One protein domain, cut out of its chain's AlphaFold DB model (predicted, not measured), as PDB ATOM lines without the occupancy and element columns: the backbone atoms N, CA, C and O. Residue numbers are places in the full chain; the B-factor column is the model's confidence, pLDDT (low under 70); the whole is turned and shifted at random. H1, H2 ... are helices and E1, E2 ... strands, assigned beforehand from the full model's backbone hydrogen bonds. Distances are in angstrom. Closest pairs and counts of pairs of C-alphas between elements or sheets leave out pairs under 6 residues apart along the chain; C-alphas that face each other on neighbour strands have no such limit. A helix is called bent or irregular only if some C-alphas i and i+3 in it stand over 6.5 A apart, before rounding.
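This is residues 4 to 193 of the 197 residues of an uncharacterized protein of Sorangium cellulosum (UniProt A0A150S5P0). A closed barrel of six strands, E2 to E7, several of them sharply bent, has helices packed on its outside: H4 along E3 and E4, H1 across E3, and H5 by E1 and E7. H2 packs on H4 and H3 on H2, farther out, while short H6 lies between H1 and H5. Printed are 190 residues with six named helices and seven named strands, in the order H1 to H5, E1 to E7, H6. The ring runs E2, E3, E4, E5, E6, E7 and back to E2, antiparallel throughout, with E1 paired onto E7. The class is mixed, helices and strands; the whole is compact, radius of gyration of the C-alphas 15.8 A, spanning 47 by 38 by 34 A.

The ring is a meander, each strand the antiparallel neighbour of the one before: E2, residues 107 to 112, E3, 117 to 128, E4, 133 to 142, E5, 148 to 158, E6, 161 to 166, and E7, 173 to 184. Its successive pairs are hairpins, within hydrogen-bond range at N 108 and O 122, 2.9 A, N 125 and O 136, 2.8 A, N 137 and O 153, 2.9 A, N 156 and O 163, 2.8 A, and N 162 and O 178, 2.8 A. E7 and E2 close it, with N 109 and O 182 at 2.9 A. E1, residues 93 to 95, is antiparallel to E7, with N 94 and O 183 at 2.8 A. E3 bends by 85 degrees at residue 125 and E7 by 74 degrees at residue 181. H4, residues 52 to 62, lies outside the barrel over E3 and E4, along the strands, at a height over the sheet of 8.6 A; its closest C-alphas with E4 are Cys 52 and Gly 140, 4.1 A. H1, residues 4 to 13, lies over E3 and runs across the strands, at 78 degrees to E3 on the local plane. H1 and H4 touch, closest C-alphas Ala 11 and Leu 59, 6.9 A, at a steep tilt of 62 degrees. H5, residues 81 to 89, lies only just over E1 and E7, with 3 C-alphas falling on each. H2, residues 24 to 34, touches H4 about perpendicular at 84 degrees, closest C-alphas Leu 33 and Gly 58, 4.8 A. H3, residues 40 to 46, touches H2, closest C-alphas Leu 31 and Ala 43, 6.4 A, and is not on the barrel. H6, residues 186 to 191, is close to but not clearly touching H1, closest C-alphas Arg 4 and Gln 187, 6.5 A. In H1 to H6 every O i to N i+4 pair is within hydrogen-bond range.

H1 begins at C-alpha 4, (49.597, 10.044, 18.044), and H6 ends at C-alpha 191, (60.078, 12.020, 19.585). From first to last C-alpha E7 measures 28.3 A, E5 27.9 A, E3 27.5 A, E4 25.4 A and H4 15.8 A.

The C-alphas farthest apart, of Glu 39 and His 131, are 48.2 A apart. The printed part has no cut; the links H4 to H5 and E1 to E2 are long. Mean pLDDT of the printed part is 89.9, with residues 113 to 116, 166 to 176 and 192 to 193 under 70.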
ATOM      1  N   ARG A   4      50.622  11.059  18.340       93.44
ATOM      2  CA  ARG A   4      49.597  10.044  18.044       93.44
ATOM      3  C   ARG A   4      48.254  10.649  17.628       93.44
ATOM      4  O   ARG A   4      47.683  10.220  16.630       93.44
ATOM      5  N   ALA A   5      47.757  11.657  18.347       94.19
ATOM      6  CA  ALA A   5      46.492  12.304  17.998       94.19
ATOM      7  C   ALA A   5      46.561  12.972  16.615       94.19
ATOM      8  O   ALA A   5      45.674  12.757  15.789       94.19
ATOM      9  N   ARG A   6      47.663  13.682  16.329       95.38
ATOM     10  CA  ARG A   6      47.915  14.292  15.015       95.38
ATOM     11  C   ARG A   6      47.986  13.243  13.903       95.38
ATOM     12  O   ARG A   6      47.444  13.442  12.822       95.38
ATOM     13  N   ALA A   7      48.620  12.103  14.164       96.25
ATOM     14  CA  ALA A   7      48.712  11.020  13.194       96.25
ATOM     15  C   ALA A   7      47.367  10.387  12.869       96.25
ATOM     16  O   ALA A   7      47.099  10.099  11.707       96.25
ATOM     17  N   VAL A   8      46.508  10.197  13.872       97.94
ATOM     18  CA  VAL A   8      45.145   9.698  13.663       97.94
ATOM     19  C   VAL A   8      44.322  10.689  12.841       97.94
ATOM     20  O   VAL A   8      43.581  10.265  11.957       97.94
ATOM     21  N   GLU A   9      44.453  11.989  13.103       97.69
ATOM     22  CA  GLU A   9      43.781  13.036  12.327       97.69
ATOM     23  C   GLU A   9      44.223  13.024  10.860       97.69
ATOM     24  O   GLU A   9      43.380  12.909   9.969       97.69
ATOM     25  N   ILE A  10      45.538  13.033  10.609       97.31
ATOM     26  CA  ILE A  10      46.094  12.931   9.255       97.31
ATOM     27  C   ILE A  10      45.626  11.630   8.600       97.31
ATOM     28  O   ILE A  10      45.069  11.664   7.513       97.31
ATOM     29  N   ALA A  11      45.771  10.476   9.257       97.56
ATOM     30  CA  ALA A  11      45.356   9.190   8.696       97.56
ATOM     31  C   ALA A  11      43.882   9.183   8.269       97.56
ATOM     32  O   ALA A  11      43.544   8.623   7.227       97.56
ATOM     33  N   ARG A  12      43.000   9.813   9.057       97.56
ATOM     34  CA  ARG A  12      41.576   9.939   8.725       97.56
ATOM     35  C   ARG A  12      41.346  10.826   7.508       97.56
ATOM     36  O   ARG A  12      40.505  10.462   6.693       97.56
ATOM     37  N   SER A  13      42.078  11.932   7.364       97.00
ATOM     38  CA  SER A  13      41.930  12.821   6.202       97.00
ATOM     39  C   SER A  13      42.433  12.196   4.899       97.00
ATOM     40  O   SER A  13      41.965  12.568   3.830       97.00
ATOM     41  N   LEU A  14      43.323  11.200   4.972       96.69
ATOM     42  CA  LEU A  14      43.786  10.453   3.797       96.69
ATOM     43  C   LEU A  14      42.741   9.468   3.247       96.69
ATOM     44  O   LEU A  14      42.890   8.986   2.123       96.69
ATOM     45  N   ALA A  15      41.718   9.105   4.026       94.75
ATOM     46  CA  ALA A  15      40.724   8.129   3.598       94.75
ATOM     47  C   ALA A  15      39.929   8.643   2.387       94.75
ATOM     48  O   ALA A  15      39.363   9.730   2.415       94.75
ATOM     49  N   GLY A  16      39.852   7.831   1.332       91.81
ATOM     50  CA  GLY A  16      39.198   8.189   0.072       91.81
ATOM     51  C   GLY A  16      40.149   8.712  -1.008       91.81
ATOM     52  O   GLY A  16      39.768   8.706  -2.179       91.81
ATOM     53  N   LEU A  17      41.393   9.071  -0.667       96.00
ATOM     54  CA  LEU A  17      42.416   9.356  -1.676       96.00
ATOM     55  C   LEU A  17      42.700   8.105  -2.514       96.00
ATOM     56  O   LEU A  17      42.681   6.977  -2.011       96.00
ATOM     57  N   SER A  18      42.960   8.286  -3.809       94.94
ATOM     58  CA  SER A  18      43.147   7.163  -4.730       94.94
ATOM     59  C   SER A  18      43.990   7.535  -5.939       94.94
ATOM     60  O   SER A  18      44.020   8.688  -6.337       94.94
ATOM     61  N   ALA A  19      44.604   6.543  -6.575       94.44
ATOM     62  CA  ALA A  19      45.317   6.693  -7.842       94.44
ATOM     63  C   ALA A  19      44.392   6.740  -9.080       94.44
ATOM     64  O   ALA A  19      44.878   6.704 -10.214       94.44
ATOM     65  N   ASP A  20      43.070   6.759  -8.891       93.88
ATOM     66  CA  ASP A  20      42.083   6.680  -9.968       93.88
ATOM     67  C   ASP A  20      42.081   7.969 -10.814       93.88
ATOM     68  O   ASP A  20      41.821   9.051 -10.282       93.88
ATOM     69  N   PRO A  21      42.337   7.897 -12.133       92.12
ATOM     70  CA  PRO A  21      42.359   9.082 -12.987       92.12
ATOM     71  C   PRO A  21      40.988   9.757 -13.129       92.12
ATOM     72  O   PRO A  21      40.936  10.919 -13.524       92.12
ATOM     73  N   ARG A  22      39.885   9.076 -12.786       93.44
ATOM     74  CA  ARG A  22      38.530   9.652 -12.819       93.44
ATOM     75  C   ARG A  22      38.298  10.705 -11.734       93.44
ATOM     76  O   ARG A  22      37.350  11.474 -11.850       93.44
ATOM     77  N   ASN A  23      39.148  10.757 -10.703       94.06
ATOM     78  CA  ASN A  23      39.152  11.818  -9.697       94.06
ATOM     79  C   ASN A  23      40.538  12.496  -9.651       94.06
ATOM     80  O   ASN A  23      41.383  12.124  -8.832       94.06
ATOM     81  N   PRO A  24      40.799  13.479 -10.536       94.62
ATOM     82  CA  PRO A  24      42.117  14.094 -10.679       94.62
ATOM     83  C   PRO A  24      42.638  14.776  -9.409       94.62
ATOM     84  O   PRO A  24      43.841  14.757  -9.163       94.62
ATOM     85  N   GLU A  25      41.749  15.358  -8.605       95.62
ATOM     86  CA  GLU A  25      42.102  16.030  -7.353       95.62
ATOM     87  C   GLU A  25      42.586  15.024  -6.304       95.62
ATOM     88  O   GLU A  25      43.732  15.109  -5.858       95.62
ATOM     89  N   ALA A  26      41.779  13.997  -6.017       94.69
ATOM     90  CA  ALA A  26      42.174  12.929  -5.100       94.69
ATOM     91  C   ALA A  26      43.436  12.195  -5.583       94.69
ATOM     92  O   ALA A  26      44.255  11.768  -4.769       94.69
ATOM     93  N   ARG A  27      43.611  12.068  -6.905       95.69
ATOM     94  CA  ARG A  27      44.810  11.485  -7.511       95.69
ATOM     95  C   ARG A  27      46.050  12.335  -7.309       95.69
ATOM     96  O   ARG A  27      47.102  11.778  -7.004       95.69
ATOM     97  N   ARG A  28      45.951  13.652  -7.476       95.88
ATOM     98  CA  ARG A  28      47.067  14.568  -7.222       95.88
ATOM     99  C   ARG A  28      47.515  14.466  -5.766       95.88
ATOM    100  O   ARG A  28      48.682  14.182  -5.521       95.88
ATOM    101  N   GLU A  29      46.581  14.572  -4.824       96.88
ATOM    102  CA  GLU A  29      46.889  14.459  -3.392       96.88
ATOM    103  C   GLU A  29      47.452  13.083  -3.009       96.88
ATOM    104  O   GLU A  29      48.358  12.981  -2.179       96.88
ATOM    105  N   TYR A  30      46.944  12.011  -3.625       96.94
ATOM    106  CA  TYR A  30      47.480  10.665  -3.436       96.94
ATOM    107  C   TYR A  30      48.937  10.571  -3.904       96.94
ATOM    108  O   TYR A  30      49.778  10.045  -3.177       96.94
ATOM    109  N   LEU A  31      49.259  11.100  -5.088       96.56
ATOM    110  CA  LEU A  31      50.623  11.100  -5.624       96.56
ATOM    111  C   LEU A  31      51.582  11.933  -4.770       96.56
ATOM    112  O   LEU A  31      52.668  11.455  -4.453       96.56
ATOM    113  N   GLU A  32      51.161  13.122  -4.336       96.25
ATOM    114  CA  GLU A  32      51.931  13.972  -3.417       96.25
ATOM    115  C   GLU A  32      52.211  13.267  -2.084       96.25
ATOM    116  O   GLU A  32      53.281  13.422  -1.497       96.25
ATOM    117  N   LEU A  33      51.268  12.448  -1.604       96.81
ATOM    118  CA  LEU A  33      51.468  11.638  -0.409       96.81
ATOM    119  C   LEU A  33      52.516  10.538  -0.632       96.81
ATOM    120  O   LEU A  33      53.407  10.374   0.205       96.81
ATOM    121  N   ILE A  34      52.387   9.744  -1.702       96.06
ATOM    122  CA  ILE A  34      53.158   8.499  -1.859       96.06
ATOM    123  C   ILE A  34      54.523   8.683  -2.529       96.06
ATOM    124  O   ILE A  34      55.428   7.890  -2.256       96.06
ATOM    125  N   ALA A  35      54.676   9.707  -3.367       95.62
ATOM    126  CA  ALA A  35      55.837   9.933  -4.224       95.62
ATOM    127  C   ALA A  35      56.284  11.416  -4.236       95.62
ATOM    128  O   ALA A  35      56.456  11.989  -5.314       95.62
ATOM    129  N   PRO A  36      56.449  12.076  -3.070       94.75
ATOM    130  CA  PRO A  36      56.889  13.466  -3.042       94.75
ATOM    131  C   PRO A  36      58.302  13.596  -3.617       94.75
ATOM    132  O   PRO A  36      59.187  12.809  -3.283       94.75
ATOM    133  N   GLY A  37      58.501  14.594  -4.479       93.62
ATOM    134  CA  GLY A  37      59.798  14.883  -5.097       93.62
ATOM    135  C   GLY A  37      60.274  13.854  -6.128       93.62
ATOM    136  O   GLY A  37      61.386  13.980  -6.629       93.62
ATOM    137  N   GLU A  38      59.463  12.846  -6.462       96.06
ATOM    138  CA  GLU A  38      59.782  11.913  -7.542       96.06
ATOM    139  C   GLU A  38      59.499  12.517  -8.917       96.06
ATOM    140  O   GLU A  38      58.568  13.305  -9.099       96.06
ATOM    141  N   GLU A  39      60.249  12.055  -9.915       95.25
ATOM    142  CA  GLU A  39      59.970  12.367 -11.315       95.25
ATOM    143  C   GLU A  39      58.541  11.945 -11.710       95.25
ATOM    144  O   GLU A  39      58.099  10.855 -11.316       95.25
ATOM    145  N   PRO A  40      57.822  12.727 -12.544       93.50
ATOM    146  CA  PRO A  40      56.411  12.477 -12.855       93.50
ATOM    147  C   PRO A  40      56.110  11.054 -13.336       93.50
ATOM    148  O   PRO A  40      55.112  10.454 -12.928       93.50
ATOM    149  N   GLN A  41      56.988  10.484 -14.169       92.81
ATOM    150  CA  GLN A  41      56.832   9.116 -14.662       92.81
ATOM    151  C   GLN A  41      56.951   8.089 -13.529       92.81
ATOM    152  O   GLN A  41      56.131   7.180 -13.430       92.81
ATOM    153  N   ARG A  42      57.918   8.261 -12.620       93.06
ATOM    154  CA  ARG A  42      58.101   7.344 -11.491       93.06
ATOM    155  C   ARG A  42      56.963   7.461 -10.483       93.06
ATOM    156  O   ARG A  42      56.504   6.441  -9.982       93.06
ATOM    157  N   ALA A  43      56.464   8.669 -10.223       93.94
ATOM    158  CA  ALA A  43      55.275   8.859  -9.394       93.94
ATOM    159  C   ALA A  43      54.056   8.126  -9.990       93.94
ATOM    160  O   ALA A  43      53.319   7.445  -9.270       93.94
ATOM    161  N   ALA A  44      53.874   8.200 -11.314       91.81
ATOM    162  CA  ALA A  44      52.824   7.462 -12.012       91.81
ATOM    163  C   ALA A  44      53.004   5.937 -11.907       91.81
ATOM    164  O   ALA A  44      52.019   5.229 -11.695       91.81
ATOM    165  N   ASP A  45      54.238   5.437 -11.994       91.81
ATOM    166  CA  ASP A  45      54.543   4.012 -11.830       91.81
ATOM    167  C   ASP A  45      54.280   3.546 -10.390       91.81
ATOM    168  O   ASP A  45      53.624   2.525 -10.175       91.81
ATOM    169  N   MET A  46      54.696   4.330  -9.388       92.56
ATOM    170  CA  MET A  46      54.452   4.053  -7.968       92.56
ATOM    171  C   MET A  46      52.959   3.968  -7.636       92.56
ATOM    172  O   MET A  46      52.558   3.114  -6.848       92.56
ATOM    173  N   ALA A  47      52.117   4.775  -8.286       91.94
ATOM    174  CA  ALA A  47      50.660   4.700  -8.154       91.94
ATOM    175  C   ALA A  47      50.035   3.391  -8.669       91.94
ATOM    176  O   ALA A  47      48.854   3.137  -8.415       91.94
ATOM    177  N   ARG A  48      50.797   2.549  -9.377       88.88
ATOM    178  CA  ARG A  48      50.366   1.222  -9.847       88.88
ATOM    179  C   ARG A  48      50.893   0.079  -8.972       88.88
ATOM    180  O   ARG A  48      50.480  -1.061  -9.164       88.88
ATOM    181  N   MET A  49      51.774   0.367  -8.015       85.69
ATOM    182  CA  MET A  49      52.367  -0.612  -7.098       85.69
ATOM    183  C   MET A  49      51.521  -0.783  -5.829       85.69
ATOM    184  O   MET A  49      50.697   0.070  -5.514       85.69
ATOM    185  N   SER A  50      51.755  -1.847  -5.053       76.00
ATOM    186  CA  SER A  50      51.136  -2.029  -3.728       76.00
ATOM    187  C   SER A  50      51.464  -0.858  -2.791       76.00
ATOM    188  O   SER A  50      52.588  -0.725  -2.306       76.00
ATOM    189  N   GLY A  51      50.472  -0.001  -2.528       86.50
ATOM    190  CA  GLY A  51      50.679   1.306  -1.899       86.50
ATOM    191  C   GLY A  51      50.744   1.325  -0.368       86.50
ATOM    192  O   GLY A  51      50.940   2.395   0.202       86.50
ATOM    193  N   CYS A  52      50.580   0.193   0.326       93.75
ATOM    194  CA  CYS A  52      50.446   0.159   1.790       93.75
ATOM    195  C   CYS A  52      51.630   0.812   2.527       93.75
ATOM    196  O   CYS A  52      51.427   1.711   3.343       93.75
ATOM    197  N   GLY A  53      52.868   0.439   2.184       95.19
ATOM    198  CA  GLY A  53      54.068   1.056   2.759       95.19
ATOM    199  C   GLY A  53      54.259   2.511   2.328       95.19
ATOM    200  O   GLY A  53      54.649   3.348   3.134       95.19
ATOM    201  N   LEU A  54      53.931   2.855   1.081       96.00
ATOM    202  CA  LEU A  54      54.090   4.227   0.591       96.00
ATOM    203  C   LEU A  54      53.136   5.211   1.282       96.00
ATOM    204  O   LEU A  54      53.530   6.336   1.581       96.00
ATOM    205  N   VAL A  55      51.914   4.774   1.593       97.44
ATOM    206  CA  VAL A  55      50.937   5.565   2.355       97.44
ATOM    207  C   VAL A  55      51.429   5.823   3.780       97.44
ATOM    208  O   VAL A  55      51.373   6.960   4.242       97.44
ATOM    209  N   VAL A  56      51.964   4.803   4.463       97.44
ATOM    210  CA  VAL A  56      52.534   4.971   5.812       97.44
ATOM    211  C   VAL A  56      53.755   5.895   5.785       97.44
ATOM    212  O   VAL A  56      53.851   6.792   6.617       97.44
ATOM    213  N   ALA A  57      54.637   5.750   4.790       96.69
ATOM    214  CA  ALA A  57      55.773   6.652   4.590       96.69
ATOM    215  C   ALA A  57      55.322   8.114   4.415       96.69
ATOM    216  O   ALA A  57      55.872   9.020   5.039       96.69
ATOM    217  N   GLY A  58      54.294   8.340   3.591       96.50
ATOM    218  CA  GLY A  58      53.708   9.663   3.375       96.50
ATOM    219  C   GLY A  58      53.105  10.259   4.642       96.50
ATOM    220  O   GLY A  58      53.305  11.440   4.920       96.50
ATOM    221  N   LEU A  59      52.423   9.441   5.447       97.00
ATOM    222  CA  LEU A  59      51.906   9.864   6.746       97.00
ATOM    223  C   LEU A  59      53.039  10.291   7.684       97.00
ATOM    224  O   LEU A  59      52.934  11.341   8.313       97.00
ATOM    225  N   TRP A  60      54.126   9.519   7.760       96.50
ATOM    226  CA  TRP A  60      55.273   9.862   8.602       96.50
ATOM    227  C   TRP A  60      55.932  11.177   8.173       96.50
ATOM    228  O   TRP A  60      56.178  12.028   9.025       96.50
ATOM    229  N   ARG A  61      56.110  11.411   6.867       95.69
ATOM    230  CA  ARG A  61      56.594  12.708   6.358       95.69
ATOM    231  C   ARG A  61      55.668  13.864   6.740       95.69
ATOM    232  O   ARG A  61      56.135  14.900   7.191       95.69
ATOM    233  N   ARG A  62      54.341  13.687   6.652       95.25
ATOM    234  CA  ARG A  62      53.365  14.715   7.083       95.25
ATOM    235  C   ARG A  62      53.385  14.991   8.593       95.25
ATOM    236  O   ARG A  62      52.903  16.039   9.027       95.25
ATOM    237  N   LEU A  63      53.935  14.077   9.391       94.06
ATOM    238  CA  LEU A  63      54.201  14.299  10.813       94.06
ATOM    239  C   LEU A  63      55.509  15.055  11.075       94.06
ATOM    240  O   LEU A  63      55.733  15.444  12.218       94.06
ATOM    241  N   GLY A  64      56.310  15.312  10.039       93.12
ATOM    242  CA  GLY A  64      57.614  15.963  10.135       93.12
ATOM    243  C   GLY A  64      58.779  14.990  10.303       93.12
ATOM    244  O   GLY A  64      59.864  15.435  10.632       93.12
ATOM    245  N   LEU A  65      58.574  13.679  10.105       93.50
ATOM    246  CA  LEU A  65      59.670  12.717  10.184       93.50
ATOM    247  C   LEU A  65      60.612  12.887   8.989       93.50
ATOM    248  O   LEU A  65      60.236  12.558   7.860       93.50
ATOM    249  N   GLU A  66      61.842  13.306   9.262       92.56
ATOM    250  CA  GLU A  66      62.901  13.423   8.264       92.56
ATOM    251  C   GLU A  66      63.839  12.213   8.354       92.56
ATOM    252  O   GLU A  66      64.383  11.872   9.410       92.56
ATOM    253  N   HIS A  67      64.009  11.492   7.243       93.12
ATOM    254  CA  HIS A  67      64.943  10.372   7.186       93.12
ATOM    255  C   HIS A  67      65.349  10.066   5.737       93.12
ATOM    256  O   HIS A  67      64.457   9.905   4.906       93.12
ATOM    257  N   PRO A  68      66.643   9.841   5.423       93.81
ATOM    258  CA  PRO A  68      67.099   9.585   4.049       93.81
ATOM    259  C   PRO A  68      66.355   8.454   3.321       93.81
ATOM    260  O   PRO A  68      66.073   8.542   2.135       93.81
ATOM    261  N   LEU A  69      65.975   7.391   4.036       94.38
ATOM    262  CA  LEU A  69      65.181   6.277   3.482       94.38
ATOM    263  C   LEU A  69      63.726   6.632   3.105       94.38
ATOM    264  O   LEU A  69      63.055   5.835   2.436       94.38
ATOM    265  N   LEU A  70      63.208   7.776   3.556       93.19
ATOM    266  CA  LEU A  70      61.880   8.287   3.204       93.19
ATOM    267  C   LEU A  70      61.920   9.270   2.033       93.19
ATOM    268  O   LEU A  70      60.860   9.515   1.447       93.19
ATOM    269  N   GLU A  71      63.108   9.766   1.692       92.75
ATOM    270  CA  GLU A  71      63.351  10.710   0.607       92.75
ATOM    271  C   GLU A  71      63.429  10.017  -0.761       92.75
ATOM    272  O   GLU A  71      63.698   8.808  -0.844       92.75
ATOM    273  N   PRO A  72      63.173  10.759  -1.851       90.69
ATOM    274  CA  PRO A  72      63.454  10.283  -3.195       90.69
ATOM    275  C   PRO A  72      64.974  10.146  -3.432       90.69
ATOM    276  O   PRO A  72      65.772  10.882  -2.849       90.69
ATOM    277  N   PRO A  73      65.405   9.248  -4.335       91.62
ATOM    278  CA  PRO A  73      64.573   8.338  -5.112       91.62
ATOM    279  C   PRO A  73      64.168   7.080  -4.324       91.62
ATOM    280  O   PRO A  73      64.990   6.393  -3.712       91.62
ATOM    281  N   TYR A  74      62.898   6.707  -4.425       90.38
ATOM    282  CA  TYR A  74      62.354   5.471  -3.892       90.38
ATOM    283  C   TYR A  74      62.961   4.261  -4.605       90.38
ATOM    284  O   TYR A  74      62.900   4.115  -5.829       90.38
ATOM    285  N   LYS A  75      63.486   3.331  -3.807       91.31
ATOM    286  CA  LYS A  75      63.952   2.033  -4.285       91.31
ATOM    287  C   LYS A  75      62.783   1.049  -4.370       91.31
ATOM    288  O   LYS A  75      62.232   0.624  -3.358       91.31
ATOM    289  N   VAL A  76      62.432   0.649  -5.589       90.06
ATOM    290  CA  VAL A  76      61.394  -0.362  -5.846       90.06
ATOM    291  C   VAL A  76      61.645  -1.630  -5.021       90.06
ATOM    292  O   VAL A  76      62.771  -2.109  -4.915       90.06
ATOM    293  N   GLY A  77      60.575  -2.163  -4.426       88.62
ATOM    294  CA  GLY A  77      60.621  -3.363  -3.589       88.62
ATOM    295  C   GLY A  77      60.976  -3.114  -2.121       88.62
ATOM    296  O   GLY A  77      60.993  -4.068  -1.351       88.62
ATOM    297  N   THR A  78      61.218  -1.867  -1.692       91.25
ATOM    298  CA  THR A  78      61.602  -1.574  -0.295       91.25
ATOM    299  C   THR A  78      60.541  -0.846   0.528       91.25
ATOM    300  O   THR A  78      60.821  -0.453   1.658       91.25
ATOM    301  N   ALA A  79      59.315  -0.680   0.008       91.69
ATOM    302  CA  ALA A  79      58.266   0.146   0.622       91.69
ATOM    303  C   ALA A  79      58.073  -0.096   2.124       91.69
ATOM    304  O   ALA A  79      57.950   0.876   2.860       91.69
ATOM    305  N   ILE A  80      58.041  -1.358   2.564       93.88
ATOM    306  CA  ILE A  80      57.842  -1.722   3.975       93.88
ATOM    307  C   ILE A  80      59.176  -1.931   4.698       93.88
ATOM    308  O   ILE A  80      59.339  -1.443   5.815       93.88
ATOM    309  N   SER A  81      60.143  -2.621   4.083       93.06
ATOM    310  CA  SER A  81      61.425  -2.935   4.731       93.06
ATOM    311  C   SER A  81      62.177  -1.676   5.162       93.06
ATOM    312  O   SER A  81      62.679  -1.631   6.284       93.06
ATOM    313  N   ARG A  82      62.146  -0.612   4.346       94.25
ATOM    314  CA  ARG A  82      62.735   0.685   4.704       94.25
ATOM    315  C   ARG A  82      62.072   1.322   5.927       94.25
ATOM    316  O   ARG A  82      62.747   1.937   6.737       94.25
ATOM    317  N   LEU A  83      60.759   1.150   6.104       95.88
ATOM    318  CA  LEU A  83      60.039   1.681   7.269       95.88
ATOM    319  C   LEU A  83      60.410   0.931   8.545       95.88
ATOM    320  O   LEU A  83      60.553   1.543   9.601       95.88
ATOM    321  N   VAL A  84      60.597  -0.386   8.444       94.88
ATOM    322  CA  VAL A  84      61.088  -1.204   9.559       94.88
ATOM    323  C   VAL A  84      62.507  -0.803   9.939       94.88
ATOM    324  O   VAL A  84      62.807  -0.714  11.126       94.88
ATOM    325  N   GLU A  85      63.371  -0.542   8.959       95.19
ATOM    326  CA  GLU A  85      64.738  -0.070   9.193       95.19
ATOM    327  C   GLU A  85      64.749   1.266   9.943       95.19
ATOM    328  O   GLU A  85      65.363   1.355  11.006       95.19
ATOM    329  N   VAL A  86      63.972   2.251   9.476       95.44
ATOM    330  CA  VAL A  86      63.794   3.544  10.161       95.44
ATOM    331  C   VAL A  86      63.278   3.346  11.590       95.44
ATOM    332  O   VAL A  86      63.824   3.904  12.543       95.44
ATOM    333  N   ALA A  87      62.256   2.506  11.770       96.12
ATOM    334  CA  ALA A  87      61.690   2.228  13.085       96.12
ATOM    335  C   ALA A  87      62.687   1.549  14.034       96.12
ATOM    336  O   ALA A  87      62.701   1.849  15.226       96.12
ATOM    337  N   ARG A  88      63.523   0.633  13.535       95.19
ATOM    338  CA  ARG A  88      64.561  -0.030  14.338       95.19
ATOM    339  C   ARG A  88      65.679   0.930  14.714       95.19
ATOM    340  O   ARG A  88      66.050   0.955  15.882       95.19
ATOM    341  N   ALA A  89      66.156   1.736  13.764       93.31
ATOM    342  CA  ALA A  89      67.181   2.749  14.006       93.31
ATOM    343  C   ALA A  89      66.765   3.736  15.109       93.31
ATOM    344  O   ALA A  89      67.601   4.180  15.888       93.31
ATOM    345  N   ARG A  90      65.460   4.013  15.229       93.00
ATOM    346  CA  ARG A  90      64.883   4.886  16.264       93.00
ATOM    347  C   ARG A  90      64.366   4.160  17.515       93.00
ATOM    348  O   ARG A  90      63.705   4.775  18.342       93.00
ATOM    349  N   GLY A  91      64.579   2.848  17.656       95.25
ATOM    350  CA  GLY A  91      64.065   2.069  18.799       95.25
ATOM    351  C   GLY A  91      62.527   1.983  18.891       95.25
ATOM    352  O   GLY A  91      61.970   1.548  19.907       95.25
ATOM    353  N   ALA A  92      61.829   2.373  17.825       97.06
ATOM    354  CA  ALA A  92      60.376   2.430  17.730       97.06
ATOM    355  C   ALA A  92      59.740   1.083  17.352       97.06
ATOM    356  O   ALA A  92      58.544   0.885  17.555       97.06
ATOM    357  N   TRP A  93      60.514   0.133  16.819       97.31
ATOM    358  CA  TRP A  93      60.013  -1.206  16.498       97.31
ATOM    359  C   TRP A  93      59.628  -1.995  17.759       97.31
ATOM    360  O   TRP A  93      60.463  -2.234  18.634       97.31
ATOM    361  N   LYS A  94      58.378  -2.462  17.824       97.25
ATOM    362  CA  LYS A  94      57.853  -3.329  18.883       97.25
ATOM    363  C   LYS A  94      57.448  -4.682  18.280       97.25
ATOM    364  O   LYS A  94      56.449  -4.748  17.561       97.25
ATOM    365  N   PRO A  95      58.197  -5.776  18.532       95.69
ATOM    366  CA  PRO A  95      57.790  -7.101  18.072       95.69
ATOM    367  C   PRO A  95      56.499  -7.535  18.771       95.69
ATOM    368  O   PRO A  95      56.306  -7.254  19.958       95.69
ATOM    369  N   TYR A  96      55.631  -8.246  18.048       95.12
ATOM    370  CA  TYR A  96      54.380  -8.734  18.620       95.12
ATOM    371  C   TYR A  96      54.643  -9.689  19.789       95.12
ATOM    372  O   TYR A  96      55.482 -10.590  19.714       95.12
ATOM    373  N   ARG A  97      53.877  -9.508  20.864       95.31
ATOM    374  CA  ARG A  97      53.788 -10.428  22.000       95.31
ATOM    375  C   ARG A  97      52.316 -10.698  22.267       95.31
ATOM    376  O   ARG A  97      51.490  -9.800  22.114       95.31
ATOM    377  N   GLN A  98      51.989 -11.923  22.667       92.62
ATOM    378  CA  GLN A  98      50.606 -12.291  22.956       92.62
ATOM    379  C   GLN A  98      50.007 -11.347  24.011       92.62
ATOM    380  O   GLN A  98      50.643 -11.047  25.017       92.62
ATOM    381  N   GLY A  99      48.799 -10.851  23.740       90.69
ATOM    382  CA  GLY A  99      48.091  -9.898  24.602       90.69
ATOM    383  C   GLY A  99      48.550  -8.441  24.490       90.69
ATOM    384  O   GLY A  99      47.871  -7.563  25.013       90.69
ATOM    385  N   ALA A 100      49.652  -8.151  23.794       95.31
ATOM    386  CA  ALA A 100      50.094  -6.782  23.574       95.31
ATOM    387  C   ALA A 100      49.310  -6.133  22.416       95.31
ATOM    388  O   ALA A 100      49.003  -6.781  21.412       95.31
ATOM    389  N   ILE A 101      48.962  -4.856  22.584       96.25
ATOM    390  CA  ILE A 101      48.021  -4.128  21.725       96.25
ATOM    391  C   ILE A 101      48.649  -2.778  21.333       96.25
ATOM    392  O   ILE A 101      49.199  -2.106  22.209       96.25
ATOM    393  N   PRO A 102      48.588  -2.370  20.051       97.56
ATOM    394  CA  PRO A 102      49.096  -1.082  19.595       97.56
ATOM    395  C   PRO A 102      48.201   0.066  20.071       97.56
ATOM    396  O   PRO A 102      47.042  -0.133  20.442       97.56
ATOM    397  N   LEU A 103      48.713   1.288  20.000       97.88
ATOM    398  CA  LEU A 103      47.950   2.497  20.286       97.88
ATOM    399  C   LEU A 103      47.514   3.200  18.988       97.88
ATOM    400  O   LEU A 103      48.124   3.013  17.934       97.88
ATOM    401  N   PRO A 104      46.456   4.034  19.029       98.31
ATOM    402  CA  PRO A 104      46.088   4.876  17.893       98.31
ATOM    403  C   PRO A 104      47.269   5.718  17.396       98.31
ATOM    404  O   PRO A 104      47.915   6.393  18.188       98.31
ATOM    405  N   GLY A 105      47.539   5.691  16.094       97.88
ATOM    406  CA  GLY A 105      48.691   6.319  15.444       97.88
ATOM    407  C   GLY A 105      49.828   5.347  15.113       97.88
ATOM    408  O   GLY A 105      50.580   5.613  14.180       97.88
ATOM    409  N   ASP A 106      49.936   4.210  15.805       98.50
ATOM    410  CA  ASP A 106      50.969   3.212  15.516       98.50
ATOM    411  C   ASP A 106      50.747   2.553  14.142       98.50
ATOM    412  O   ASP A 106      49.617   2.454  13.649       98.50
ATOM    413  N   ALA A 107      51.831   2.066  13.530       98.31
ATOM    414  CA  ALA A 107      51.772   1.336  12.262       98.31
ATOM    415  C   ALA A 107      52.001  -0.164  12.483       98.31
ATOM    416  O   ALA A 107      53.076  -0.569  12.914       98.31
ATOM    417  N   VAL A 108      51.007  -1.000  12.183       98.06
ATOM    418  CA  VAL A 108      51.053  -2.455  12.404       98.06
ATOM    419  C   VAL A 108      51.509  -3.168  11.143       98.06
ATOM    420  O   VAL A 108      51.012  -2.873  10.059       98.06
ATOM    421  N   LEU A 109      52.389  -4.156  11.308       96.50
ATOM    422  CA  LEU A 109      52.862  -5.032  10.243       96.50
ATOM    423  C   LEU A 109      52.293  -6.439  10.421       96.50
ATOM    424  O   LEU A 109      52.366  -7.029  11.504       96.50
ATOM    425  N   VAL A 110      51.761  -6.985   9.331       94.94
ATOM    426  CA  VAL A 110      51.189  -8.332   9.279       94.94
ATOM    427  C   VAL A 110      51.733  -9.097   8.074       94.94
ATOM    428  O   VAL A 110      52.052  -8.501   7.045       94.94
ATOM    429  N   GLY A 111      51.826 -10.417   8.186       91.00
ATOM    430  CA  GLY A 111      52.318 -11.277   7.110       91.00
ATOM    431  C   GLY A 111      52.474 -12.727   7.547       91.00
ATOM    432  O   GLY A 111      51.883 -13.131   8.554       91.00
ATOM    433  N   ASP A 112      53.274 -13.490   6.809       80.56
ATOM    434  CA  ASP A 112      53.627 -14.865   7.153       80.56
ATOM    435  C   ASP A 112      54.994 -14.926   7.853       80.56
ATOM    436  O   ASP A 112      56.040 -14.581   7.302       80.56
ATOM    437  N   ALA A 113      54.999 -15.413   9.096       52.34
ATOM    438  CA  ALA A 113      56.232 -15.600   9.855       52.34
ATOM    439  C   ALA A 113      56.999 -16.872   9.469       52.34
ATOM    440  O   ALA A 113      58.151 -16.989   9.875       52.34
ATOM    441  N   GLY A 114      56.400 -17.803   8.713       56.16
ATOM    442  CA  GLY A 114      57.108 -18.983   8.202       56.16
ATOM    443  C   GLY A 114      58.307 -18.606   7.328       56.16
ATOM    444  O   GLY A 114      59.335 -19.275   7.374       56.16
ATOM    445  N   HIS A 115      58.193 -17.476   6.623       55.53
ATOM    446  CA  HIS A 115      59.222 -16.926   5.738       55.53
ATOM    447  C   HIS A 115      59.726 -15.543   6.197       55.53
ATOM    448  O   HIS A 115      60.663 -14.995   5.625       55.53
ATOM    449  N   GLY A 116      59.124 -14.975   7.253       58.91
ATOM    450  CA  GLY A 116      59.463 -13.645   7.773       58.91
ATOM    451  C   GLY A 116      59.033 -12.494   6.860       58.91
ATOM    452  O   GLY A 116      59.488 -11.363   7.047       58.91
ATOM    453  N   GLU A 117      58.171 -12.765   5.880       79.81
ATOM    454  CA  GLU A 117      57.769 -11.799   4.866       79.81
ATOM    455  C   GLU A 117      56.634 -10.912   5.380       79.81
ATOM    456  O   GLU A 117      55.581 -11.376   5.831       79.81
ATOM    457  N   VAL A 118      56.849  -9.596   5.318       86.44
ATOM    458  CA  VAL A 118      55.793  -8.632   5.619       86.44
ATOM    459  C   VAL A 118      54.909  -8.476   4.391       86.44
ATOM    460  O   VAL A 118      55.352  -7.970   3.364       86.44
ATOM    461  N   GLU A 119      53.640  -8.846   4.520       89.75
ATOM    462  CA  GLU A 119      52.670  -8.739   3.429       89.75
ATOM    463  C   GLU A 119      51.954  -7.388   3.418       89.75
ATOM    464  O   GLU A 119      51.533  -6.904   2.367       89.75
ATOM    465  N   HIS A 120      51.741  -6.790   4.594       93.44
ATOM    466  CA  HIS A 120      50.946  -5.574   4.708       93.44
ATOM    467  C   HIS A 120      51.313  -4.732   5.923       93.44
ATOM    468  O   HIS A 120      51.722  -5.246   6.964       93.44
ATOM    469  N   ILE A 121      51.096  -3.428   5.787       96.12
ATOM    470  CA  ILE A 121      51.242  -2.444   6.854       96.12
ATOM    471  C   ILE A 121      50.048  -1.485   6.840       96.12
ATOM    472  O   ILE A 121      49.549  -1.118   5.775       96.12
ATOM    473  N   PHE A 122      49.570  -1.087   8.017       97.44
ATOM    474  CA  PHE A 122      48.458  -0.144   8.164       97.44
ATOM    475  C   PHE A 122      48.622   0.743   9.395       97.44
ATOM    476  O   PHE A 122      49.331   0.382  10.330       97.44
ATOM    477  N   THR A 123      47.936   1.888   9.412       98.38
ATOM    478  CA  THR A 123      47.940   2.815  10.558       98.38
ATOM    479  C   THR A 123      46.711   2.587  11.432       98.38
ATOM    480  O   THR A 123      45.593   2.497  10.919       98.38
ATOM    481  N   VAL A 124      46.896   2.503  12.748       98.50
ATOM    482  CA  VAL A 124      45.812   2.335  13.725       98.50
ATOM    483  C   VAL A 124      45.102   3.669  13.961       98.50
ATOM    484  O   VAL A 124      45.732   4.677  14.249       98.50
ATOM    485  N   LEU A 125      43.774   3.684  13.889       98.31
ATOM    486  CA  LEU A 125      42.935   4.855  14.180       98.31
ATOM    487  C   LEU A 125      42.258   4.793  15.547       98.31
ATOM    488  O   LEU A 125      41.793   5.816  16.055       98.31
ATOM    489  N   GLY A 126      42.098   3.588  16.085       97.69
ATOM    490  CA  GLY A 126      41.325   3.325  17.289       97.69
ATOM    491  C   GLY A 126      41.360   1.848  17.654       97.69
ATOM    492  O   GLY A 126      41.483   0.989  16.779       97.69
ATOM    493  N   VAL A 127      41.228   1.571  18.947       97.19
ATOM    494  CA  VAL A 127      41.254   0.224  19.518       97.19
ATOM    495  C   VAL A 127      40.101   0.084  20.506       97.19
ATOM    496  O   VAL A 127      39.870   0.979  21.316       97.19
ATOM    497  N   SER A 128      39.380  -1.034  20.445       96.12
ATOM    498  CA  SER A 128      38.357  -1.418  21.423       96.12
ATOM    499  C   SER A 128      38.654  -2.816  21.957       96.12
ATOM    500  O   SER A 128      38.989  -3.703  21.174       96.12
ATOM    501  N   THR A 129      38.538  -3.017  23.274       93.81
ATOM    502  CA  THR A 129      38.924  -4.266  23.961       93.81
ATOM    503  C   THR A 129      37.786  -4.923  24.746       93.81
ATOM    504  O   THR A 129      38.043  -5.837  25.517       93.81
ATOM    505  N   ASN A 130      36.534  -4.482  24.576       85.31
ATOM    506  CA  ASN A 130      35.423  -4.899  25.447       85.31
ATOM    507  C   ASN A 130      35.171  -6.423  25.431       85.31
ATOM    508  O   ASN A 130      35.110  -7.045  26.484       85.31
ATOM    509  N   HIS A 131      35.022  -7.021  24.242       81.81
ATOM    510  CA  HIS A 131      34.750  -8.465  24.071       81.81
ATOM    511  C   HIS A 131      35.833  -9.193  23.269       81.81
ATOM    512  O   HIS A 131      36.074 -10.380  23.448       81.81
ATOM    513  N   ARG A 132      36.461  -8.470  22.345       89.69
ATOM    514  CA  ARG A 132      37.585  -8.883  21.506       89.69
ATOM    515  C   ARG A 132      38.347  -7.626  21.125       89.69
ATOM    516  O   ARG A 132      37.769  -6.537  21.149       89.69
ATOM    517  N   VAL A 133      39.611  -7.775  20.752       94.62
ATOM    518  CA  VAL A 133      40.415  -6.648  20.281       94.62
ATOM    519  C   VAL A 133      39.961  -6.288  18.867       94.62
ATOM    520  O   VAL A 133      40.170  -7.048  17.922       94.62
ATOM    521  N   VAL A 134      39.300  -5.139  18.732       94.94
ATOM    522  CA  VAL A 134      38.860  -4.579  17.450       94.94
ATOM    523  C   VAL A 134      39.707  -3.361  17.127       94.94
ATOM    524  O   VAL A 134      39.766  -2.414  17.912       94.94
ATOM    525  N   ILE A 135      40.323  -3.372  15.949       96.31
ATOM    526  CA  ILE A 135      41.168  -2.291  15.450       96.31
ATOM    527  C   ILE A 135      40.433  -1.567  14.325       96.31
ATOM    528  O   ILE A 135      40.028  -2.182  13.338       96.31
ATOM    529  N   ALA A 136      40.274  -0.254  14.456       96.88
ATOM    530  CA  ALA A 136      39.971   0.615  13.325       96.88
ATOM    531  C   ALA A 136      41.297   1.041  12.685       96.88
ATOM    532  O   ALA A 136      42.190   1.488  13.403       96.88
ATOM    533  N   SER A 137      41.438   0.921  11.366       97.00
ATOM    534  CA  SER A 137      42.674   1.264  10.652       97.00
ATOM    535  C   SER A 137      42.431   2.106   9.405       97.00
ATOM    536  O   SER A 137      41.312   2.159   8.894       97.00
ATOM    537  N   VAL A 138      43.502   2.728   8.912       96.50
ATOM    538  CA  VAL A 138      43.628   3.233   7.541       96.50
ATOM    539  C   VAL A 138      44.706   2.447   6.807       96.50
ATOM    540  O   VAL A 138      45.795   2.195   7.328       96.50
ATOM    541  N   ASP A 139      44.375   2.087   5.574       94.19
ATOM    542  CA  ASP A 139      45.141   1.209   4.711       94.19
ATOM    543  C   ASP A 139      45.343   1.841   3.341       94.19
ATOM    544  O   ASP A 139      44.358   2.214   2.711       94.19
ATOM    545  N   GLY A 140      46.567   1.815   2.820       93.25
ATOM    546  CA  GLY A 140      46.770   1.820   1.372       93.25
ATOM    547  C   GLY A 140      46.565   0.414   0.807       93.25
ATOM    548  O   GLY A 140      47.046  -0.558   1.390       93.25
ATOM    549  N   GLY A 141      45.871   0.278  -0.316       87.75
ATOM    550  CA  GLY A 141      45.726  -1.010  -0.988       87.75
ATOM    551  C   GLY A 141      45.093  -0.903  -2.366       87.75
ATOM    552  O   GLY A 141      44.681   0.171  -2.793       87.75
ATOM    553  N   GLN A 142      45.005  -2.037  -3.051       85.19
ATOM    554  CA  GLN A 142      44.444  -2.120  -4.393       85.19
ATOM    555  C   GLN A 142      42.960  -2.494  -4.349       85.19
ATOM    556  O   GLN A 142      42.555  -3.372  -3.584       85.19
ATOM    557  N   ARG A 143      42.144  -1.835  -5.176       83.06
ATOM    558  CA  ARG A 143      40.763  -2.250  -5.462       83.06
ATOM    559  C   ARG A 143      40.727  -3.386  -6.486       83.06
ATOM    560  O   ARG A 143      41.705  -3.649  -7.177       83.06
ATOM    561  N   ILE A 144      39.549  -3.985  -6.655       79.69
ATOM    562  CA  ILE A 144      39.301  -4.998  -7.692       79.69
ATOM    563  C   ILE A 144      39.541  -4.484  -9.120       79.69
ATOM    564  O   ILE A 144      39.920  -5.256  -9.990       79.69
ATOM    565  N   ASP A 145      39.372  -3.179  -9.359       80.88
ATOM    566  CA  ASP A 145      39.638  -2.554 -10.660       80.88
ATOM    567  C   ASP A 145      41.114  -2.159 -10.860       80.88
ATOM    568  O   ASP A 145      41.455  -1.463 -11.812       80.88
ATOM    569  N   GLY A 146      42.001  -2.596  -9.962       83.50
ATOM    570  CA  GLY A 146      43.445  -2.422 -10.078       83.50
ATOM    571  C   GLY A 146      43.973  -1.069  -9.595       83.50
ATOM    572  O   GLY A 146      45.190  -0.922  -9.450       83.50
ATOM    573  N   HIS A 147      43.108  -0.097  -9.289       88.25
ATOM    574  CA  HIS A 147      43.538   1.205  -8.779       88.25
ATOM    575  C   HIS A 147      43.881   1.150  -7.286       88.25
ATOM    576  O   HIS A 147      43.182   0.518  -6.490       88.25
ATOM    577  N   GLN A 148      44.951   1.850  -6.898       93.25
ATOM    578  CA  GLN A 148      45.298   2.035  -5.491       93.25
ATOM    579  C   GLN A 148      44.346   3.034  -4.826       93.25
ATOM    580  O   GLN A 148      43.955   4.035  -5.427       93.25
ATOM    581  N   VAL A 149      43.983   2.774  -3.576       94.88
ATOM    582  CA  VAL A 149      43.075   3.593  -2.770       94.88
ATOM    583  C   VAL A 149      43.467   3.524  -1.299       94.88
ATOM    584  O   VAL A 149      44.042   2.534  -0.837       94.88
ATOM    585  N   ILE A 150      43.129   4.574  -0.557       95.56
ATOM    586  CA  ILE A 150      43.236   4.614   0.895       95.56
ATOM    587  C   ILE A 150      41.852   4.406   1.501       95.56
ATOM    588  O   ILE A 150      40.932   5.180   1.238       95.56
ATOM    589  N   LEU A 151      41.686   3.368   2.317       93.56
ATOM    590  CA  LEU A 151      40.397   3.021   2.922       93.56
ATOM    591  C   LEU A 151      40.510   2.852   4.429       93.56
ATOM    592  O   LEU A 151      41.517   2.367   4.946       93.56
ATOM    593  N   THR A 152      39.426   3.189   5.122       94.56
ATOM    594  CA  THR A 152      39.238   2.784   6.511       94.56
ATOM    595  C   THR A 152      38.802   1.325   6.567       94.56
ATOM    596  O   THR A 152      38.010   0.861   5.743       94.56
ATOM    597  N   LYS A 153      39.317   0.579   7.545       92.56
ATOM    598  CA  LYS A 153      38.938  -0.818   7.779       92.56
ATOM    599  C   LYS A 153      38.679  -1.073   9.255       92.56
ATOM    600  O   LYS A 153      39.172  -0.356  10.126       92.56
ATOM    601  N   LYS A 154      37.907  -2.125   9.524       93.06
ATOM    602  CA  LYS A 154      37.798  -2.742  10.845       93.06
ATOM    603  C   LYS A 154      38.436  -4.122  10.802       93.06
ATOM    604  O   LYS A 154      38.270  -4.860   9.831       93.06
ATOM    605  N   ARG A 155      39.163  -4.450  11.861       92.75
ATOM    606  CA  ARG A 155      39.899  -5.703  12.007       92.75
ATOM    607  C   ARG A 155      39.638  -6.296  13.375       92.75
ATOM    608  O   ARG A 155      39.399  -5.557  14.330       92.75
ATOM    609  N   VAL A 156      39.710  -7.612  13.466       93.62
ATOM    610  CA  VAL A 156      39.673  -8.353  14.724       93.62
ATOM    611  C   VAL A 156      41.026  -9.004  14.930       93.62
ATOM    612  O   VAL A 156      41.546  -9.647  14.020       93.62
ATOM    613  N   TRP A 157      41.577  -8.844  16.129       94.00
ATOM    614  CA  TRP A 157      42.752  -9.588  16.557       94.00
ATOM    615  C   TRP A 157      42.339 -10.775  17.414       94.00
ATOM    616  O   TRP A 157      41.640 -10.615  18.417       94.00
ATOM    617  N   VAL A 158      42.785 -11.961  17.015       91.81
ATOM    618  CA  VAL A 158      42.547 -13.224  17.721       91.81
ATOM    619  C   VAL A 158      43.770 -14.114  17.547       91.81
ATOM    620  O   VAL A 158      44.299 -14.222  16.445       91.81
ATOM    621  N   ASP A 159      44.272 -14.680  18.643       91.00
ATOM    622  CA  ASP A 159      45.395 -15.630  18.654       91.00
ATOM    623  C   ASP A 159      46.621 -15.192  17.829       91.00
ATOM    624  O   ASP A 159      47.209 -15.955  17.063       91.00
ATOM    625  N   GLY A 160      47.006 -13.917  17.958       92.31
ATOM    626  CA  GLY A 160      48.156 -13.351  17.244       92.31
ATOM    627  C   GLY A 160      47.945 -13.148  15.744       92.31
ATOM    628  O   GLY A 160      48.917 -12.949  15.009       92.31
ATOM    629  N   ARG A 161      46.695 -13.179  15.279       93.00
ATOM    630  CA  ARG A 161      46.315 -12.943  13.885       93.00
ATOM    631  C   ARG A 161      45.455 -11.703  13.734       93.00
ATOM    632  O   ARG A 161      44.619 -11.407  14.581       93.00
ATOM    633  N   ASP A 162      45.652 -11.023  12.615       93.06
ATOM    634  CA  ASP A 162      44.852  -9.915  12.125       93.06
ATOM    635  C   ASP A 162      43.870 -10.416  11.064       93.06
ATOM    636  O   ASP A 162      44.273 -10.973  10.036       93.06
ATOM    637  N   ILE A 163      42.581 -10.222  11.330       91.56
ATOM    638  CA  ILE A 163      41.487 -10.645  10.458       91.56
ATOM    639  C   ILE A 163      40.699  -9.409  10.032       91.56
ATOM    640  O   ILE A 163      40.206  -8.660  10.879       91.56
ATOM    641  N   VAL A 164      40.558  -9.192   8.725       86.25
ATOM    642  CA  VAL A 164      39.788  -8.064   8.185       86.25
ATOM    643  C   VAL A 164      38.306  -8.430   8.165       86.25
ATOM    644  O   VAL A 164      37.928  -9.502   7.695       86.25
ATOM    645  N   ILE A 165      37.457  -7.525   8.653       82.75
ATOM    646  CA  ILE A 165      36.003  -7.679   8.569       82.75
ATOM    647  C   ILE A 165      35.562  -7.245   7.164       82.75
ATOM    648  O   ILE A 165      35.682  -6.065   6.821       82.75
ATOM    649  N   ALA A 166      35.075  -8.178   6.341       66.62
ATOM    650  CA  ALA A 166      34.604  -7.879   4.992       66.62
ATOM    651  C   ALA A 166      33.124  -7.468   5.009       66.62
ATOM    652  O   ALA A 166      32.231  -8.304   5.072       66.62
ATOM    653  N   GLY A 167      32.856  -6.163   4.957       57.12
ATOM    654  CA  GLY A 167      31.497  -5.611   4.957       57.12
ATOM    655  C   GLY A 167      31.339  -4.454   5.941       57.12
ATOM    656  O   GLY A 167      32.260  -4.125   6.690       57.12
ATOM    657  N   LYS A 168      30.177  -3.792   5.917       46.22
ATOM    658  CA  LYS A 168      29.893  -2.628   6.779       46.22
ATOM    659  C   LYS A 168      29.305  -3.005   8.151       46.22
ATOM    660  O   LYS A 168      29.322  -2.160   9.045       46.22
ATOM    661  N   ASP A 169      28.882  -4.260   8.345       36.56
ATOM    662  CA  ASP A 169      27.978  -4.651   9.437       36.56
ATOM    663  C   ASP A 169      28.577  -5.616  10.485       36.56
ATOM    664  O   ASP A 169      29.485  -6.398  10.184       36.56
ATOM    665  N   PRO A 170      28.060  -5.612  11.732       37.19
ATOM    666  CA  PRO A 170      28.348  -6.648  12.722       37.19
ATOM    667  C   PRO A 170      27.769  -7.993  12.248       37.19
ATOM    668  O   PRO A 170      26.557  -8.143  12.156       37.19
ATOM    669  N   GLY A 171      28.634  -8.965  11.944       42.03
ATOM    670  CA  GLY A 171      28.256 -10.257  11.341       42.03
ATOM    671  C   GLY A 171      28.846 -10.485   9.945       42.03
ATOM    672  O   GLY A 171      28.721 -11.577   9.405       42.03
ATOM    673  N   ALA A 172      29.518  -9.471   9.394       53.56
ATOM    674  CA  ALA A 172      30.320  -9.570   8.182       53.56
ATOM    675  C   ALA A 172      31.328 -10.731   8.226       53.56
ATOM    676  O   ALA A 172      31.922 -11.023   9.270       53.56
ATOM    677  N   GLU A 173      31.525 -11.359   7.066       52.88
ATOM    678  CA  GLU A 173      32.415 -12.501   6.900       52.88
ATOM    679  C   GLU A 173      33.851 -12.107   7.275       52.88
ATOM    680  O   GLU A 173      34.379 -11.060   6.880       52.88
ATOM    681  N   LEU A 174      34.471 -12.936   8.111       60.03
ATOM    682  CA  LEU A 174      35.871 -12.799   8.473       60.03
ATOM    683  C   LEU A 174      36.703 -13.326   7.308       60.03
ATOM    684  O   LEU A 174      36.705 -14.526   7.046       60.03
ATOM    685  N   VAL A 175      37.395 -12.434   6.602       61.94
ATOM    686  CA  VAL A 175      38.178 -12.822   5.425       61.94
ATOM    687  C   VAL A 175      39.660 -12.828   5.768       61.94
ATOM    688  O   VAL A 175      40.245 -11.811   6.154       61.94
ATOM    689  N   GLY A 176      40.272 -13.996   5.576       65.94
ATOM    690  CA  GLY A 176      41.700 -14.215   5.775       65.94
ATOM    691  C   GLY A 176      42.124 -14.276   7.245       65.94
ATOM    692  O   GLY A 176      41.320 -14.476   8.150       65.94
ATOM    693  N   GLY A 177      43.430 -14.134   7.475       82.38
ATOM    694  CA  GLY A 177      44.022 -14.141   8.812       82.38
ATOM    695  C   GLY A 177      45.542 -14.135   8.744       82.38
ATOM    696  O   GLY A 177      46.163 -15.200   8.707       82.38
ATOM    697  N   ARG A 178      46.140 -12.943   8.729       90.50
ATOM    698  CA  ARG A 178      47.601 -12.768   8.672       90.50
ATOM    699  C   ARG A 178      48.182 -12.754  10.073       90.50
ATOM    700  O   ARG A 178      47.535 -12.267  10.995       90.50
ATOM    701  N   ARG A 179      49.401 -13.252  10.262       93.00
ATOM    702  CA  ARG A 179      50.053 -13.170  11.571       93.00
ATOM    703  C   ARG A 179      50.476 -11.732  11.849       93.00
ATOM    704  O   ARG A 179      50.969 -11.041  10.961       93.00
ATOM    705  N   ILE A 180      50.304 -11.296  13.090       95.00
ATOM    706  CA  ILE A 180      50.804 -10.005  13.557       95.00
ATOM    707  C   ILE A 180      52.297 -10.160  13.836       95.00
ATOM    708  O   ILE A 180      52.710 -10.999  14.638       95.00
ATOM    709  N   LEU A 181      53.114  -9.367  13.147       95.00
ATOM    710  CA  LEU A 181      54.572  -9.415  13.277       95.00
ATOM    711  C   LEU A 181      55.056  -8.444  14.361       95.00
ATOM    712  O   LEU A 181      55.980  -8.738  15.120       95.00
ATOM    713  N   GLY A 182      54.401  -7.290  14.453       96.25
ATOM    714  CA  GLY A 182      54.726  -6.218  15.383       96.25
ATOM    715  C   GLY A 182      54.137  -4.899  14.912       96.25
ATOM    716  O   GLY A 182      53.318  -4.858  13.991       96.25
ATOM    717  N   TRP A 183      54.561  -3.813  15.541       98.06
ATOM    718  CA  TRP A 183      54.191  -2.467  15.133       98.06
ATOM    719  C   TRP A 183      55.326  -1.481  15.365       98.06
ATOM    720  O   TRP A 183      56.271  -1.728  16.114       98.06
ATOM    721  N   VAL A 184      55.223  -0.350  14.686       97.94
ATOM    722  CA  VAL A 184      56.042   0.827  14.925       97.94
ATOM    723  C   VAL A 184      55.300   1.704  15.918       97.94
ATOM    724  O   VAL A 184      54.210   2.193  15.615       97.94
ATOM    725  N   ASP A 185      55.893   1.882  17.097       97.31
ATOM    726  CA  ASP A 185      55.424   2.829  18.100       97.31
ATOM    727  C   ASP A 185      55.665   4.253  17.601       97.31
ATOM    728  O   ASP A 185      56.806   4.714  17.516       97.31
ATOM    729  N   LEU A 186      54.591   4.950  17.239       95.25
ATOM    730  CA  LEU A 186      54.733   6.227  16.551       95.25
ATOM    731  C   LEU A 186      55.338   7.308  17.453       95.25
ATOM    732  O   LEU A 186      56.070   8.174  16.979       95.25
ATOM    733  N   GLN A 187      55.040   7.262  18.751       92.38
ATOM    734  CA  GLN A 187      55.583   8.232  19.692       92.38
ATOM    735  C   GLN A 187      57.111   8.144  19.743       92.38
ATOM    736  O   GLN A 187      57.777   9.146  19.503       92.38
ATOM    737  N   SER A 188      57.658   6.942  19.954       92.44
ATOM    738  CA  SER A 188      59.106   6.701  19.941       92.44
ATOM    739  C   SER A 188      59.736   7.086  18.598       92.44
ATOM    740  O   SER A 188      60.857   7.577  18.562       92.44
ATOM    741  N   LEU A 189      59.019   6.881  17.486       93.69
ATOM    742  CA  LEU A 189      59.518   7.192  16.146       93.69
ATOM    743  C   LEU A 189      59.756   8.696  15.934       93.69
ATOM    744  O   LEU A 189      60.783   9.085  15.377       93.69
ATOM    745  N   VAL A 190      58.794   9.523  16.349       88.25
ATOM    746  CA  VAL A 190      58.808  10.973  16.094       88.25
ATOM    747  C   VAL A 190      59.554  11.729  17.197       88.25
ATOM    748  O   VAL A 190      60.269  12.679  16.908       88.25
ATOM    749  N   GLU A 191      59.450  11.308  18.458       81.62
ATOM    750  CA  GLU A 191      60.078  12.020  19.585       81.62
ATOM    751  C   GLU A 191      61.586  11.746  19.725       81.62
ATOM    752  O   GLU A 191      62.275  12.499  20.412       81.62
ATOM    753  N   ALA A 192      62.129  10.732  19.038       65.12
ATOM    754  CA  ALA A 192      63.569  10.452  19.019       65.12
ATOM    755  C   ALA A 192      64.424  11.614  18.462       65.12
ATOM    756  O   ALA A 192      65.607  11.696  18.778       65.12
ATOM    757  N   GLU A 193      63.842  12.529  17.681       54.47
ATOM    758  CA  GLU A 193      64.529  13.737  17.194       54.47
ATOM    759  C   GLU A 193      64.713  14.816  18.268       54.47
ATOM    760  O   GLU A 193      65.653  15.599  18.194       54.47
TER     761      GLU A 193